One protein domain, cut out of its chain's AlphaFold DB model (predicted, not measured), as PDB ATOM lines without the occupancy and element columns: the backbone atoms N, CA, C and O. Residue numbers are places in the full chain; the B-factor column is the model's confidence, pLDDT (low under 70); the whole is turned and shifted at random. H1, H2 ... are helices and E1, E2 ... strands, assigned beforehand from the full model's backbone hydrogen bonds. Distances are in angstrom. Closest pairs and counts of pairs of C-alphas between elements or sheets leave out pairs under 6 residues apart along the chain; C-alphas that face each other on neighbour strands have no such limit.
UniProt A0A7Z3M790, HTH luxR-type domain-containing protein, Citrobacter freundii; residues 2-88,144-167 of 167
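What this domain is: This is residues 2 to 88 and 144 to 167 of the 167 residues of the protein "HTH luxR-type domain-containing protein" of Citrobacter freundii (UniProt A0A7Z3M790). A small sheet of four strands forms the middle layer, with a long helix over each face: H1 along edge strand E1 on one face, H5 slantwise on the other. Two short helices lie toward opposite ends of the longest axis, H4 packing on H1 and H3 on H5. The printed part has 111 residues with five named helices and four named strands, in the order E1 H1 H2 E2 E3 H3 E4 H4 H5; the class is mixed, helices and strands. The sheet, in the order E1 E2 E3 E4, is mixed, with E1 and E2 parallel and the other pairs antiparallel. The whole is compact, with a radius of gyration of the C-alphas of 13.6 A and spans of 41 by 28 by 25 A.

How they stand to each other: In the sheet, E1, residues 4 to 7, is parallel to E2, residues 33 to 36, with N 6 and O 34 within hydrogen-bond range at 2.8 A. E2 and E3, residues 41 to 45, form an antiparallel hairpin, with N 35 and O 43 at 2.8 A. E3 is antiparallel to edge strand E4, residues 65 to 69, with N 42 and O 68 at 2.9 A. H1, residues 10 to 22, is on the sheet at a height of 9.9 A, over E1 and along the strands, at 13 degrees to E1 on the local plane; its closest C-alphas to E1 are those of Gly 13 and Ser 7, 5.3 A apart. H5, residues 144 to 157, is on the opposite face at a height of 9.6 A, over E1, E2 and, only just with 3 C-alphas, E3; Trp 152 and Leu 35 of E2 have their closest C-alphas, 7.6 A apart. These are three layers, helices on both faces of a sheet. E1, H1 with H2, residues 26 to 30, and E2 make a strand-helix-strand unit, two parallel neighbour strands with helices between, and its crossover is left-handed. H4, residues 77 to 82, touches residues 15 to 19 of H1 at a steep tilt of 57 degrees; the closest C-alphas, of Ile 77 and Phe 19, are 7.1 A apart. H3, residues 56 to 62, touches residues 149 to 153 of H5 at a steep tilt of 64 degrees, opposite ways; the closest C-alphas, of Asn 56 and Glu 153, are 6.8 A apart. Every O i to N i+4 pair is within hydrogen-bond range in H1, H3, H4 and H5; H2 has 0 of 1, and 1 of 2 O i to N i+3 pairs.

Where its parts are: E1 begins at C-alpha 4, (211.068, 263.628, 354.225). H5 is 20.0 A long and ends at C-alpha 157, (225.285, 267.831, 354.448); H1 is 18.6 A, E3 13.0 A and E4 12.9 A.

The domain as a whole: The two C-alphas farthest apart, of Arg 75 and Thr 167, are 42.7 A apart. Residues 89 to 143 are cut out; C-alphas 88 and 144 are 19.2 A apart across the cut. Of the links printed whole, none is long. The model's mean pLDDT over the printed part is 73.0, with residues 22 to 29, 71 to 88 and 159 to 167 under 70.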
ATOM      1  N   PHE A   2     206.914 259.112 349.831       70.19
ATOM      2  CA  PHE A   2     207.371 259.366 351.202       70.19
ATOM      3  C   PHE A   2     207.767 260.838 351.342       70.19
ATOM      4  O   PHE A   2     208.497 261.346 350.497       70.19
ATOM      5  N   ILE A   3     207.263 261.509 352.382       79.19
ATOM      6  CA  ILE A   3     207.635 262.887 352.726       79.19
ATOM      7  C   ILE A   3     208.806 262.833 353.704       79.19
ATOM      8  O   ILE A   3     208.714 262.200 354.759       79.19
ATOM      9  N   ASP A   4     209.890 263.524 353.370       83.69
ATOM     10  CA  ASP A   4     211.068 263.628 354.225       83.69
ATOM     11  C   ASP A   4     210.806 264.665 355.332       83.69
ATOM     12  O   ASP A   4     210.723 265.860 355.062       83.69
ATOM     13  N   ILE A   5     210.655 264.228 356.587       84.44
ATOM     14  CA  ILE A   5     210.505 265.137 357.739       84.44
ATOM     15  C   ILE A   5     211.854 265.336 358.417       84.44
ATOM     16  O   ILE A   5     212.392 264.399 359.023       84.44
ATOM     17  N   ILE A   6     212.337 266.577 358.378       86.25
ATOM     18  CA  ILE A   6     213.581 267.013 358.998       86.25
ATOM     19  C   ILE A   6     213.255 268.089 360.021       86.25
ATOM     20  O   ILE A   6     212.839 269.191 359.672       86.25
ATOM     21  N   SER A   7     213.428 267.759 361.297       86.00
ATOM     22  CA  SER A   7     213.122 268.677 362.386       86.00
ATOM     23  C   SER A   7     214.221 268.664 363.444       86.00
ATOM     24  O   SER A   7     214.675 267.595 363.860       86.00
ATOM     25  N   GLU A   8     214.633 269.853 363.884       85.69
ATOM     26  CA  GLU A   8     215.443 270.037 365.097       85.69
ATOM     27  C   GLU A   8     214.605 269.892 366.386       85.69
ATOM     28  O   GLU A   8     215.163 269.722 367.469       85.69
ATOM     29  N   ASP A   9     213.271 269.913 366.285       85.00
ATOM     30  CA  ASP A   9     212.326 269.639 367.369       85.00
ATOM     31  C   ASP A   9     211.795 268.200 367.257       85.00
ATOM     32  O   ASP A   9     210.902 267.873 366.471       85.00
ATOM     33  N   LYS A  10     212.347 267.311 368.090       82.12
ATOM     34  CA  LYS A  10     212.018 265.878 368.070       82.12
ATOM     35  C   LYS A  10     210.522 265.602 368.259       82.12
ATOM     36  O   LYS A  10     210.005 264.676 367.635       82.12
ATOM     37  N   TYR A  11     209.829 266.385 369.087       82.56
ATOM     38  CA  TYR A  11     208.405 266.182 369.358       82.56
ATOM     39  C   TYR A  11     207.550 266.653 368.187       82.56
ATOM     40  O   TYR A  11     206.629 265.942 367.781       82.56
ATOM     41  N   CYS A  12     207.894 267.797 367.587       82.19
ATOM     42  CA  CYS A  12     207.242 268.264 366.368       82.19
ATOM     43  C   CYS A  12     207.425 267.257 365.222       82.19
ATOM     44  O   CYS A  12     206.449 266.848 364.591       82.19
ATOM     45  N   GLY A  13     208.656 266.780 365.010       82.31
ATOM     46  CA  GLY A  13     208.964 265.772 363.997       82.31
ATOM     47  C   GLY A  13     208.190 264.464 364.192       82.31
ATOM     48  O   GLY A  13     207.654 263.922 363.224       82.31
ATOM     49  N   LEU A  14     208.085 263.968 365.431       81.56
ATOM     50  CA  LEU A  14     207.293 262.778 365.751       81.56
ATOM     51  C   LEU A  14     205.798 263.008 365.490       81.56
ATOM     52  O   LEU A  14     205.164 262.189 364.828       81.56
ATOM     53  N   GLY A  15     205.250 264.136 365.948       80.31
ATOM     54  CA  GLY A  15     203.844 264.488 365.742       80.31
ATOM     55  C   GLY A  15     203.466 264.566 364.262       80.31
ATOM     56  O   GLY A  15     202.443 264.019 363.858       80.31
ATOM     57  N   LEU A  16     204.325 265.170 363.435       78.81
ATOM     58  CA  LEU A  16     204.137 265.234 361.984       78.81
ATOM     59  C   LEU A  16     204.187 263.848 361.331       78.81
ATOM     60  O   LEU A  16     203.356 263.548 360.476       78.81
ATOM     61  N   ARG A  17     205.119 262.978 361.745       81.25
ATOM     62  CA  ARG A  17     205.202 261.597 361.236       81.25
ATOM     63  C   ARG A  17     203.937 260.811 361.565       81.25
ATOM     64  O   ARG A  17     203.364 260.197 360.670       81.25
ATOM     65  N   CYS A  18     203.476 260.877 362.813       78.00
ATOM     66  CA  CYS A  18     202.219 260.259 363.224       78.00
ATOM     67  C   CYS A  18     201.049 260.810 362.403       78.00
ATOM     68  O   CYS A  18     200.271 260.039 361.851       78.00
ATOM     69  N   PHE A  19     200.959 262.133 362.249       76.12
ATOM     70  CA  PHE A  19     199.907 262.755 361.454       76.12
ATOM     71  C   PHE A  19     199.867 262.224 360.015       76.12
ATOM     72  O   PHE A  19     198.792 261.862 359.547       76.12
ATOM     73  N   LEU A  20     201.012 262.128 359.329       74.25
ATOM     74  CA  LEU A  20     201.070 261.619 357.952       74.25
ATOM     75  C   LEU A  20     200.679 260.142 357.831       74.25
ATOM     76  O   LEU A  20     200.161 259.741 356.792       74.25
ATOM     77  N   LEU A  21     200.909 259.338 358.874       75.12
ATOM     78  CA  LEU A  21     200.466 257.942 358.912       75.12
ATOM     79  C   LEU A  21     198.941 257.832 359.051       75.12
ATOM     80  O   LEU A  21     198.332 256.982 358.408       75.12
ATOM     81  N   PHE A  22     198.323 258.688 359.873       69.81
ATOM     82  CA  PHE A  22     196.881 258.645 360.146       69.81
ATOM     83  C   PHE A  22     196.037 259.376 359.096       69.81
ATOM     84  O   PHE A  22     194.940 258.937 358.756       69.81
ATOM     85  N   TYR A  23     196.532 260.495 358.577       63.69
ATOM     86  CA  TYR A  23     195.829 261.333 357.617       63.69
ATOM     87  C   TYR A  23     196.465 261.181 356.242       63.69
ATOM     88  O   TYR A  23     197.379 261.912 355.867       63.69
ATOM     89  N   ASN A  24     195.915 260.265 355.446       56.09
ATOM     90  CA  ASN A  24     196.243 260.100 354.032       56.09
ATOM     91  C   ASN A  24     195.659 261.264 353.194       56.09
ATOM     92  O   ASN A  24     194.795 261.079 352.337       56.09
ATOM     93  N   LYS A  25     196.041 262.511 353.507       57.66
ATOM     94  CA  LYS A  25     195.484 263.711 352.872       57.66
ATOM     95  C   LYS A  25     196.276 264.099 351.636       57.66
ATOM     96  O   LYS A  25     197.412 264.550 351.745       57.66
ATOM     97  N   LYS A  26     195.604 264.020 350.479       52.59
ATOM     98  CA  LYS A  26     196.072 264.447 349.144       52.59
ATOM     99  C   LYS A  26     196.800 265.803 349.131       52.59
ATOM    100  O   LYS A  26     197.743 265.952 348.370       52.59
ATOM    101  N   SER A  27     196.428 266.752 349.994       55.25
ATOM    102  CA  SER A  27     197.028 268.093 350.050       55.25
ATOM    103  C   SER A  27     198.484 268.137 350.533       55.25
ATOM    104  O   SER A  27     199.215 269.038 350.139       55.25
ATOM    105  N   PHE A  28     198.948 267.175 351.343       59.41
ATOM    106  CA  PHE A  28     200.366 267.107 351.743       59.41
ATOM    107  C   PHE A  28     201.255 266.445 350.684       59.41
ATOM    108  O   PHE A  28     202.469 266.626 350.705       59.41
ATOM    109  N   PHE A  29     200.662 265.720 349.730       61.22
ATOM    110  CA  PHE A  29     201.395 265.027 348.667       61.22
ATOM    111  C   PHE A  29     201.956 265.963 347.592       61.22
ATOM    112  O   PHE A  29     202.595 265.493 346.660       61.22
ATOM    113  N   GLU A  30     201.735 267.273 347.686       73.25
ATOM    114  CA  GLU A  30     202.391 268.225 346.784       73.25
ATOM    115  C   GLU A  30     203.833 268.545 347.205       73.25
ATOM    116  O   GLU A  30     204.597 269.077 346.394       73.25
ATOM    117  N   PHE A  31     204.214 268.207 348.442       78.81
ATOM    118  CA  PHE A  31     205.526 268.497 349.012       78.81
ATOM    119  C   PHE A  31     206.333 267.224 349.240       78.81
ATOM    120  O   PHE A  31     205.813 266.180 349.630       78.81
ATOM    121  N   ASP A  32     207.639 267.343 349.038       82.38
ATOM    122  CA  ASP A  32     208.589 266.246 349.191       82.38
ATOM    123  C   ASP A  32     209.313 266.301 350.538       82.38
ATOM    124  O   ASP A  32     209.817 265.288 351.024       82.38
ATOM    125  N   THR A  33     209.418 267.492 351.133       83.94
ATOM    126  CA  THR A  33     210.210 267.704 352.343       83.94
ATOM    127  C   THR A  33     209.549 268.708 353.275       83.94
ATOM    128  O   THR A  33     209.054 269.752 352.854       83.94
ATOM    129  N   VAL A  34     209.585 268.393 354.565       86.31
ATOM    130  CA  VAL A  34     209.229 269.279 355.669       86.31
ATOM    131  C   VAL A  34     210.511 269.615 356.417       86.31
ATOM    132  O   VAL A  34     211.194 268.713 356.901       86.31
ATOM    133  N   LEU A  35     210.823 270.901 356.530       87.56
ATOM    134  CA  LEU A  35     211.941 271.414 357.308       87.56
ATOM    135  C   LEU A  35     211.426 272.210 358.506       87.56
ATOM    136  O   LEU A  35     210.668 273.163 358.355       87.56
ATOM    137  N   ASP A  36     211.897 271.864 359.693       87.94
ATOM    138  CA  ASP A  36     211.601 272.568 360.933       87.94
ATOM    139  C   ASP A  36     212.892 272.838 361.714       87.94
ATOM    140  O   ASP A  36     213.582 271.923 362.157       87.94
ATOM    141  N   SER A  37     213.217 274.112 361.914       85.56
ATOM    142  CA  SER A  37     214.393 274.537 362.684       85.56
ATOM    143  C   SER A  37     214.156 274.548 364.201       85.56
ATOM    144  O   SER A  37     214.983 275.045 364.967       85.56
ATOM    145  N   GLY A  38     213.002 274.056 364.666       83.69
ATOM    146  CA  GLY A  38     212.590 274.139 366.068       83.69
ATOM    147  C   GLY A  38     212.252 275.568 366.504       83.69
ATOM    148  O   GLY A  38     212.136 275.846 367.695       83.69
ATOM    149  N   CYS A  39     212.123 276.485 365.546       84.62
ATOM    150  CA  CYS A  39     211.664 277.850 365.756       84.62
ATOM    151  C   CYS A  39     210.164 277.962 365.465       84.62
ATOM    152  O   CYS A  39     209.448 276.973 365.330       84.62
ATOM    153  N   ASP A  40     209.701 279.197 365.337       76.25
ATOM    154  CA  ASP A  40     208.308 279.567 365.135       76.25
ATOM    155  C   ASP A  40     207.741 279.162 363.769       76.25
ATOM    156  O   ASP A  40     206.594 279.496 363.483       76.25
ATOM    157  N   SER A  41     208.514 278.525 362.883       80.56
ATOM    158  CA  SER A  41     208.056 278.236 361.525       80.56
ATOM    159  C   SER A  41     208.493 276.880 360.993       80.56
ATOM    160  O   SER A  41     209.609 276.432 361.242       80.56
ATOM    161  N   ILE A  42     207.594 276.252 360.238       83.62
ATOM    162  CA  ILE A  42     207.814 275.006 359.500       83.62
ATOM    163  C   ILE A  42     207.781 275.341 358.008       83.62
ATOM    164  O   ILE A  42     206.913 276.079 357.552       83.62
ATOM    165  N   PHE A  43     208.718 274.795 357.245       85.00
ATOM    166  CA  PHE A  43     208.884 275.040 355.820       85.00
ATOM    167  C   PHE A  43     208.524 273.777 355.041       85.00
ATOM    168  O   PHE A  43     209.116 272.723 355.258       85.00
ATOM    169  N   LEU A  44     207.573 273.880 354.118       83.31
ATOM    170  CA  LEU A  44     207.243 272.819 353.172       83.31
ATOM    171  C   LEU A  44     207.931 273.099 351.839       83.31
ATOM    172  O   LEU A  44     207.875 274.217 351.315       83.31
ATOM    173  N   LEU A  45     208.592 272.079 351.311       82.75
ATOM    174  CA  LEU A  45     209.474 272.165 350.159       82.75
ATOM    175  C   LEU A  45     209.081 271.109 349.134       82.75
ATOM    176  O   LEU A  45     208.830 269.948 349.469       82.75
ATOM    177  N   LYS A  46     209.093 271.511 347.868       81.75
ATOM    178  CA  LYS A  46     208.980 270.608 346.729       81.75
ATOM    179  C   LYS A  46     210.350 270.483 346.079       81.75
ATOM    180  O   LYS A  46     210.947 271.499 345.735       81.75
ATOM    181  N   LYS A  47     210.853 269.262 345.889       80.00
ATOM    182  CA  LYS A  47     212.193 268.982 345.337       80.00
ATOM    183  C   LYS A  47     212.408 269.662 343.985       80.00
ATOM    184  O   LYS A  47     213.514 270.114 343.719       80.00
ATOM    185  N   SER A  48     211.362 269.778 343.162       79.44
ATOM    186  CA  SER A  48     211.420 270.457 341.860       79.44
ATOM    187  C   SER A  48     211.562 271.983 341.936       79.44
ATOM    188  O   SER A  48     211.853 272.604 340.925       79.44
ATOM    189  N   GLU A  49     211.315 272.601 343.093       79.50
ATOM    190  CA  GLU A  49     211.362 274.061 343.271       79.50
ATOM    191  C   GLU A  49     212.570 274.530 344.103       79.50
ATOM    192  O   GLU A  49     212.650 275.692 344.520       79.50
ATOM    193  N   ILE A  50     213.520 273.626 344.359       80.94
ATOM    194  CA  ILE A  50     214.736 273.929 345.112       80.94
ATOM    195  C   ILE A  50     215.756 274.582 344.192       80.94
ATOM    196  O   ILE A  50     216.217 273.987 343.219       80.94
ATOM    197  N   TYR A  51     216.135 275.813 344.532       80.56
ATOM    198  CA  TYR A  51     217.118 276.573 343.774       80.56
ATOM    199  C   TYR A  51     218.537 276.143 344.144       80.56
ATOM    200  O   TYR A  51     218.917 276.143 345.320       80.56
ATOM    201  N   GLN A  52     219.353 275.845 343.137       81.69
ATOM    202  CA  GLN A  52     220.741 275.445 343.336       81.69
ATOM    203  C   GLN A  52     221.720 276.570 343.032       81.69
ATOM    204  O   GLN A  52     221.671 277.215 341.989       81.69
ATOM    205  N   HIS A  53     222.633 276.794 343.969       84.56
ATOM    206  CA  HIS A  53     223.682 277.790 343.875       84.56
ATOM    207  C   HIS A  53     224.913 277.315 344.646       84.56
ATOM    208  O   HIS A  53     224.803 276.517 345.571       84.56
ATOM    209  N   LYS A  54     226.093 277.859 344.323       85.69
ATOM    210  CA  LYS A  54     227.338 277.561 345.060       85.69
ATOM    211  C   LYS A  54     227.263 277.938 346.546       85.69
ATOM    212  O   LYS A  54     227.987 277.387 347.361       85.69
ATOM    213  N   SER A  55     226.406 278.900 346.885       87.12
ATOM    214  CA  SER A  55     226.154 279.344 348.258       87.12
ATOM    215  C   SER A  55     224.818 278.784 348.741       87.12
ATOM    216  O   SER A  55     223.773 279.149 348.195       87.12
ATOM    217  N   ASN A  56     224.860 277.969 349.800       87.81
ATOM    218  CA  ASN A  56     223.673 277.403 350.451       87.81
ATOM    219  C   ASN A  56     222.696 278.482 350.923       87.81
ATOM    220  O   ASN A  56     221.483 278.295 350.844       87.81
ATOM    221  N   PHE A  57     223.220 279.634 351.348       89.75
ATOM    222  CA  PHE A  57     222.425 280.804 351.702       89.75
ATOM    223  C   PHE A  57     221.562 281.289 350.536       89.75
ATOM    224  O   PHE A  57     220.346 281.425 350.662       89.75
ATOM    225  N   ILE A  58     222.174 281.489 349.369       87.62
ATOM    226  CA  ILE A  58     221.454 281.935 348.170       87.62
ATOM    227  C   ILE A  58     220.450 280.865 347.723       87.62
ATOM    228  O   ILE A  58     219.317 281.207 347.375       87.62
ATOM    229  N   SER A  59     220.829 279.584 347.793       87.50
ATOM    230  CA  SER A  59     219.920 278.455 347.574       87.50
ATOM    231  C   SER A  59     218.685 278.526 348.460       87.50
ATOM    232  O   SER A  59     217.565 278.514 347.950       87.50
ATOM    233  N   PHE A  60     218.858 278.682 349.771       88.75
ATOM    234  CA  PHE A  60     217.742 278.794 350.702       88.75
ATOM    235  C   PHE A  60     216.865 280.019 350.419       88.75
ATOM    236  O   PHE A  60     215.636 279.913 350.434       88.75
ATOM    237  N   CYS A  61     217.467 281.184 350.171       88.31
ATOM    238  CA  CYS A  61     216.725 282.424 349.951       88.31
ATOM    239  C   CYS A  61     215.876 282.394 348.676       88.31
ATOM    240  O   CYS A  61     214.801 282.985 348.658       88.31
ATOM    241  N   ARG A  62     216.343 281.715 347.621       85.12
ATOM    242  CA  ARG A  62     215.640 281.632 346.331       85.12
ATOM    243  C   ARG A  62     214.750 280.405 346.176       85.12
ATOM    244  O   ARG A  62     213.872 280.417 345.320       85.12
ATOM    245  N   THR A  63     214.962 279.369 346.984       84.25
ATOM    246  CA  THR A  63     214.102 278.182 346.994       84.25
ATOM    247  C   THR A  63     212.676 278.579 347.343       84.25
ATOM    248  O   THR A  63     212.429 279.219 348.373       84.25
ATOM    249  N   ARG A  64     211.730 278.175 346.491       79.94
ATOM    250  CA  ARG A  64     210.313 278.362 346.780       79.94
ATOM    251  C   ARG A  64     209.924 277.413 347.902       79.94
ATOM    252  O   ARG A  64     210.265 276.234 347.905       79.94
ATOM    253  N   LYS A  65     209.241 277.971 348.890       81.50
ATOM    254  CA  LYS A  65     208.828 277.264 350.092       81.50
ATOM    255  C   LYS A  65     207.512 277.814 350.574       81.50
ATOM    256  O   LYS A  65     207.211 278.992 350.370       81.50
ATOM    257  N   VAL A  66     206.756 276.946 351.214       79.38
ATOM    258  CA  VAL A  66     205.530 277.327 351.891       79.38
ATOM    259  C   VAL A  66     205.827 277.359 353.381       79.38
ATOM    260  O   VAL A  66     206.393 276.407 353.916       79.38
ATOM    261  N   VAL A  67     205.533 278.484 354.033       79.88
ATOM    262  CA  VAL A  67     205.901 278.704 355.437       79.88
ATOM    263  C   VAL A  67     204.669 278.625 356.323       79.88
ATOM    264  O   VAL A  67     203.667 279.282 356.070       79.88
ATOM    265  N   ILE A  68     204.772 277.852 357.395       76.25
ATOM    266  CA  ILE A  68     203.736 277.675 358.405       76.25
ATOM    267  C   ILE A  68     204.208 278.315 359.695       76.25
ATOM    268  O   ILE A  68     205.263 277.936 360.195       76.25
ATOM    269  N   SER A  69     203.418 279.209 360.289       75.44
ATOM    270  CA  SER A  69     203.702 279.689 361.644       75.44
ATOM    271  C   SER A  69     203.221 278.690 362.700       75.44
ATOM    272  O   SER A  69     202.048 278.320 362.721       75.44
ATOM    273  N   LYS A  70     204.092 278.327 363.647       72.25
ATOM    274  CA  LYS A  70     203.744 277.558 364.854       72.25
ATOM    275  C   LYS A  70     202.950 278.379 365.879       72.25
ATOM    276  O   LYS A  70     202.421 277.809 366.822       72.25
ATOM    277  N   SER A  71     202.878 279.706 365.720       65.19
ATOM    278  CA  SER A  71     202.154 280.591 366.648       65.19
ATOM    279  C   SER A  71     200.636 280.593 366.454       65.19
ATOM    280  O   SER A  71     199.932 281.227 367.236       65.19
ATOM    281  N   LEU A  72     200.125 279.950 365.402       57.31
ATOM    282  CA  LEU A  72     198.692 279.694 365.286       57.31
ATOM    283  C   LEU A  72     198.294 278.767 366.443       57.31
ATOM    284  O   LEU A  72     199.045 277.834 366.712       57.31
ATOM    285  N   PRO A  73     197.177 278.998 367.155       48.78
ATOM    286  CA  PRO A  73     196.734 278.101 368.214       48.78
ATOM    287  C   PRO A  73     196.456 276.728 367.595       48.78
ATOM    288  O   PRO A  73     195.398 276.486 367.017       48.78
ATOM    289  N   LEU A  74     197.458 275.851 367.671       51.25
ATOM    290  CA  LEU A  74     197.452 274.503 367.127       51.25
ATOM    291  C   LEU A  74     196.503 273.664 367.976       51.25
ATOM    292  O   LEU A  74     196.946 272.908 368.835       51.25
ATOM    293  N   ARG A  75     195.188 273.802 367.779       42.94
ATOM    294  CA  ARG A  75     194.253 272.874 368.418       42.94
ATOM    295  C   ARG A  75     194.495 271.459 367.910       42.94
ATOM    296  O   ARG A  75     194.388 270.555 368.719       42.94
ATOM    297  N   ASN A  76     194.920 271.291 366.647       51.56
ATOM    298  CA  ASN A  76     195.406 270.039 366.057       51.56
ATOM    299  C   ASN A  76     196.358 270.304 364.867       51.56
ATOM    300  O   ASN A  76     196.175 271.278 364.137       51.56
ATOM    301  N   ILE A  77     197.303 269.392 364.577       52.25
ATOM    302  CA  ILE A  77     198.077 269.382 363.303       52.25
ATOM    303  C   ILE A  77     197.128 269.373 362.087       52.25
ATOM    304  O   ILE A  77     197.439 269.904 361.028       52.25
ATOM    305  N   HIS A  78     195.923 268.830 362.251       47.84
ATOM    306  CA  HIS A  78     194.862 268.893 361.255       47.84
ATOM    307  C   HIS A  78     194.477 270.333 360.863       47.84
ATOM    308  O   HIS A  78     194.330 270.613 359.676       47.84
ATOM    309  N   ASP A  79     194.364 271.249 361.828       52.22
ATOM    310  CA  ASP A  79     193.995 272.650 361.578       52.22
ATOM    311  C   ASP A  79     195.158 273.437 360.980       52.22
ATOM    312  O   ASP A  79     194.940 274.294 360.130       52.22
ATOM    313  N   LEU A  80     196.392 273.072 361.345       55.28
ATOM    314  CA  LEU A  80     197.616 273.563 360.709       55.28
ATOM    315  C   LEU A  80     197.627 273.304 359.195       55.28
ATOM    316  O   LEU A  80     198.206 274.073 358.434       55.28
ATOM    317  N   ILE A  81     197.003 272.199 358.775       53.16
ATOM    318  CA  ILE A  81     197.048 271.673 357.407       53.16
ATOM    319  C   ILE A  81     195.779 271.997 356.606       53.16
ATOM    320  O   ILE A  81     195.842 272.112 355.386       53.16
ATOM    321  N   MET A  82     194.634 272.161 357.273       45.88
ATOM    322  CA  MET A  82     193.348 272.480 356.638       45.88
ATOM    323  C   MET A  82     193.046 273.977 356.588       45.88
ATOM    324  O   MET A  82     192.493 274.430 355.594       45.88
ATOM    325  N   ASN A  83     193.465 274.756 357.595       45.09
ATOM    326  CA  ASN A  83     193.418 276.227 357.551       45.09
ATOM    327  C   ASN A  83     194.676 276.808 356.906       45.09
ATOM    328  O   ASN A  83     195.069 277.945 357.169       45.09
ATOM    329  N   TYR A  84     195.327 275.993 356.083       48.44
ATOM    330  CA  TYR A  84     196.452 276.385 355.276       48.44
ATOM    331  C   TYR A  84     195.937 277.333 354.196       48.44
ATOM    332  O   TYR A  84     195.726 276.965 353.042       48.44
ATOM    333  N   GLU A  85     195.759 278.599 354.556       38.97
ATOM    334  CA  GLU A  85     196.006 279.631 353.577       38.97
ATOM    335  C   GLU A  85     197.446 279.427 353.154       38.97
ATOM    336  O   GLU A  85     198.378 279.530 353.950       38.97
ATOM    337  N   CYS A  86     197.603 278.992 351.912       37.91
ATOM    338  CA  CYS A  86     198.879 278.853 351.262       37.91
ATOM    339  C   CYS A  86     199.629 280.177 351.450       37.91
ATOM    340  O   CYS A  86     199.496 281.080 350.624       37.91
ATOM    341  N   ILE A  87     200.481 280.268 352.477       43.12
ATOM    342  CA  ILE A  87     201.609 281.188 352.467       43.12
ATOM    343  C   ILE A  87     202.629 280.582 351.494       43.12
ATOM    344  O   ILE A  87     203.796 280.363 351.798       43.12
ATOM    345  N   GLN A  88     202.195 280.348 350.249       39.75
ATOM    346  CA  GLN A  88     203.000 280.852 349.160       39.75
ATOM    347  C   GLN A  88     203.382 282.286 349.540       39.75
ATOM    348  O   GLN A  88     202.663 282.988 350.253       39.75
ATOM    349  N   ILE A 144     216.446 283.874 364.007       89.62
ATOM    350  CA  ILE A 144     215.609 282.791 363.471       89.62
ATOM    351  C   ILE A 144     216.053 282.414 362.055       89.62
ATOM    352  O   ILE A 144     216.137 281.224 361.750       89.62
ATOM    353  N   LEU A 145     216.384 283.399 361.210       91.50
ATOM    354  CA  LEU A 145     216.917 283.136 359.871       91.50
ATOM    355  C   LEU A 145     218.200 282.299 359.945       91.50
ATOM    356  O   LEU A 145     218.288 281.274 359.283       91.50
ATOM    357  N   PHE A 146     219.169 282.690 360.774       91.06
ATOM    358  CA  PHE A 146     220.456 282.000 360.886       91.06
ATOM    359  C   PHE A 146     220.313 280.591 361.463       91.06
ATOM    360  O   PHE A 146     220.941 279.660 360.967       91.06
ATOM    361  N   ARG A 147     219.432 280.394 362.449       90.31
ATOM    362  CA  ARG A 147     219.128 279.047 362.946       90.31
ATOM    363  C   ARG A 147     218.478 278.176 361.872       90.31
ATOM    364  O   ARG A 147     218.857 277.024 361.701       90.31
ATOM    365  N   THR A 148     217.549 278.741 361.106       89.94
ATOM    366  CA  THR A 148     216.916 278.040 359.981       89.94
ATOM    367  C   THR A 148     217.920 277.718 358.874       89.94
ATOM    368  O   THR A 148     217.865 276.630 358.306       89.94
ATOM    369  N   MET A 149     218.880 278.611 358.614       90.12
ATOM    370  CA  MET A 149     219.989 278.364 357.691       90.12
ATOM    371  C   MET A 149     220.878 277.213 358.155       90.12
ATOM    372  O   MET A 149     221.191 276.337 357.358       90.12
ATOM    373  N   ASN A 150     221.234 277.170 359.437       89.19
ATOM    374  CA  ASN A 150     222.024 276.073 359.991       89.19
ATOM    375  C   ASN A 150     221.278 274.732 359.878       89.19
ATOM    376  O   ASN A 150     221.851 273.727 359.461       89.19
ATOM    377  N   ALA A 151     219.974 274.722 360.177       87.19
ATOM    378  CA  ALA A 151     219.132 273.543 359.981       87.19
ATOM    379  C   ALA A 151     219.151 273.095 358.509       87.19
ATOM    380  O   ALA A 151     219.408 271.927 358.226       87.19
ATOM    381  N   TRP A 152     218.955 274.027 357.571       87.88
ATOM    382  CA  TRP A 152     219.022 273.783 356.126       87.88
ATOM    383  C   TRP A 152     220.375 273.202 355.681       87.88
ATOM    384  O   TRP A 152     220.408 272.191 354.980       87.88
ATOM    385  N   GLU A 153     221.493 273.778 356.120       87.44
ATOM    386  CA  GLU A 153     222.838 273.286 355.795       87.44
ATOM    387  C   GLU A 153     223.083 271.880 356.347       87.44
ATOM    388  O   GLU A 153     223.561 271.003 355.626       87.44
ATOM    389  N   ASN A 154     222.665 271.622 357.588       82.31
ATOM    390  CA  ASN A 154     222.735 270.292 358.187       82.31
ATOM    391  C   ASN A 154     221.918 269.254 357.403       82.31
ATOM    392  O   ASN A 154     222.321 268.093 357.336       82.31
ATOM    393  N   CYS A 155     220.793 269.646 356.793       76.38
ATOM    394  CA  CYS A 155     220.006 268.763 355.925       76.38
ATOM    395  C   CYS A 155     220.771 268.390 354.655       76.38
ATOM    396  O   CYS A 155     220.849 267.212 354.306       76.38
ATOM    397  N   ILE A 156     221.345 269.393 353.984       78.38
ATOM    398  CA  ILE A 156     222.120 269.198 352.756       78.38
ATOM    399  C   ILE A 156     223.320 268.291 353.033       78.38
ATOM    400  O   ILE A 156     223.522 267.304 352.330       78.38
ATOM    401  N   ASN A 157     224.076 268.579 354.095       77.00
ATOM    402  CA  ASN A 157     225.285 267.831 354.448       77.00
ATOM    403  C   ASN A 157     224.997 266.366 354.805       77.00
ATOM    404  O   ASN A 157     225.834 265.499 354.574       77.00
ATOM    405  N   LYS A 158     223.804 266.070 355.333       70.38
ATOM    406  CA  LYS A 158     223.353 264.700 355.634       70.38
ATOM    407  C   LYS A 158     222.846 263.934 354.406       70.38
ATOM    408  O   LYS A 158     222.385 262.807 354.553       70.38
ATOM    409  N   GLY A 159     222.926 264.520 353.210       64.44
ATOM    410  CA  GLY A 159     222.572 263.848 351.962       64.44
ATOM    411  C   GLY A 159     221.070 263.736 351.715       64.44
ATOM    412  O   GLY A 159     220.649 262.860 350.961       64.44
ATOM    413  N   VAL A 160     220.248 264.603 352.322       64.19
ATOM    414  CA  VAL A 160     218.822 264.677 351.971       64.19
ATOM    415  C   VAL A 160     218.726 265.026 350.480       64.19
ATOM    416  O   VAL A 160     219.251 266.064 350.069       64.19
ATOM    417  N   PRO A 161     218.096 264.176 349.645       54.62
ATOM    418  CA  PRO A 161     218.165 264.303 348.198       54.62
ATOM    419  C   PRO A 161     217.261 265.441 347.721       54.62
ATOM    420  O   PRO A 161     216.114 265.237 347.325       54.62
ATOM    421  N   PHE A 162     217.786 266.658 347.732       63.06
ATOM    422  CA  PHE A 162     217.240 267.754 346.951       63.06
ATOM    423  C   PHE A 162     217.678 267.542 345.501       63.06
ATOM    424  O   PHE A 162     218.876 267.528 345.209       63.06
ATOM    425  N   ARG A 163     216.725 267.287 344.593       50.75
ATOM    426  CA  ARG A 163     217.054 267.092 343.173       50.75
ATOM    427  C   ARG A 163     217.793 268.326 342.668       50.75
ATOM    428  O   ARG A 163     217.396 269.453 342.963       50.75
ATOM    429  N   LYS A 164     218.870 268.097 341.913       45.84
ATOM    430  CA  LYS A 164     219.463 269.158 341.109       45.84
ATOM    431  C   LYS A 164     218.406 269.645 340.135       45.84
ATOM    432  O   LYS A 164     217.832 268.825 339.428       45.84
ATOM    433  N   SER A 165     218.066 270.933 340.190       44.69
ATOM    434  CA  SER A 165     217.344 271.541 339.082       44.69
ATOM    435  C   SER A 165     218.285 271.417 337.894       44.69
ATOM    436  O   SER A 165     219.392 271.961 337.959       44.69
ATOM    437  N   ASP A 166     217.891 270.644 336.887       41.62
ATOM    438  CA  ASP A 166     218.606 270.614 335.619       41.62
ATOM    439  C   ASP A 166     218.703 272.070 335.143       41.62
ATOM    440  O   ASP A 166     217.692 272.767 335.034       41.62
ATOM    441  N   THR A 167     219.944 272.550 335.059       37.97
ATOM    442  CA  THR A 167     220.313 273.898 334.613       37.97
ATOM    443  C   THR A 167     219.777 274.195 333.231       37.97
ATOM    444  O   THR A 167     219.928 273.296 332.371       37.97
TER     445      THR A 167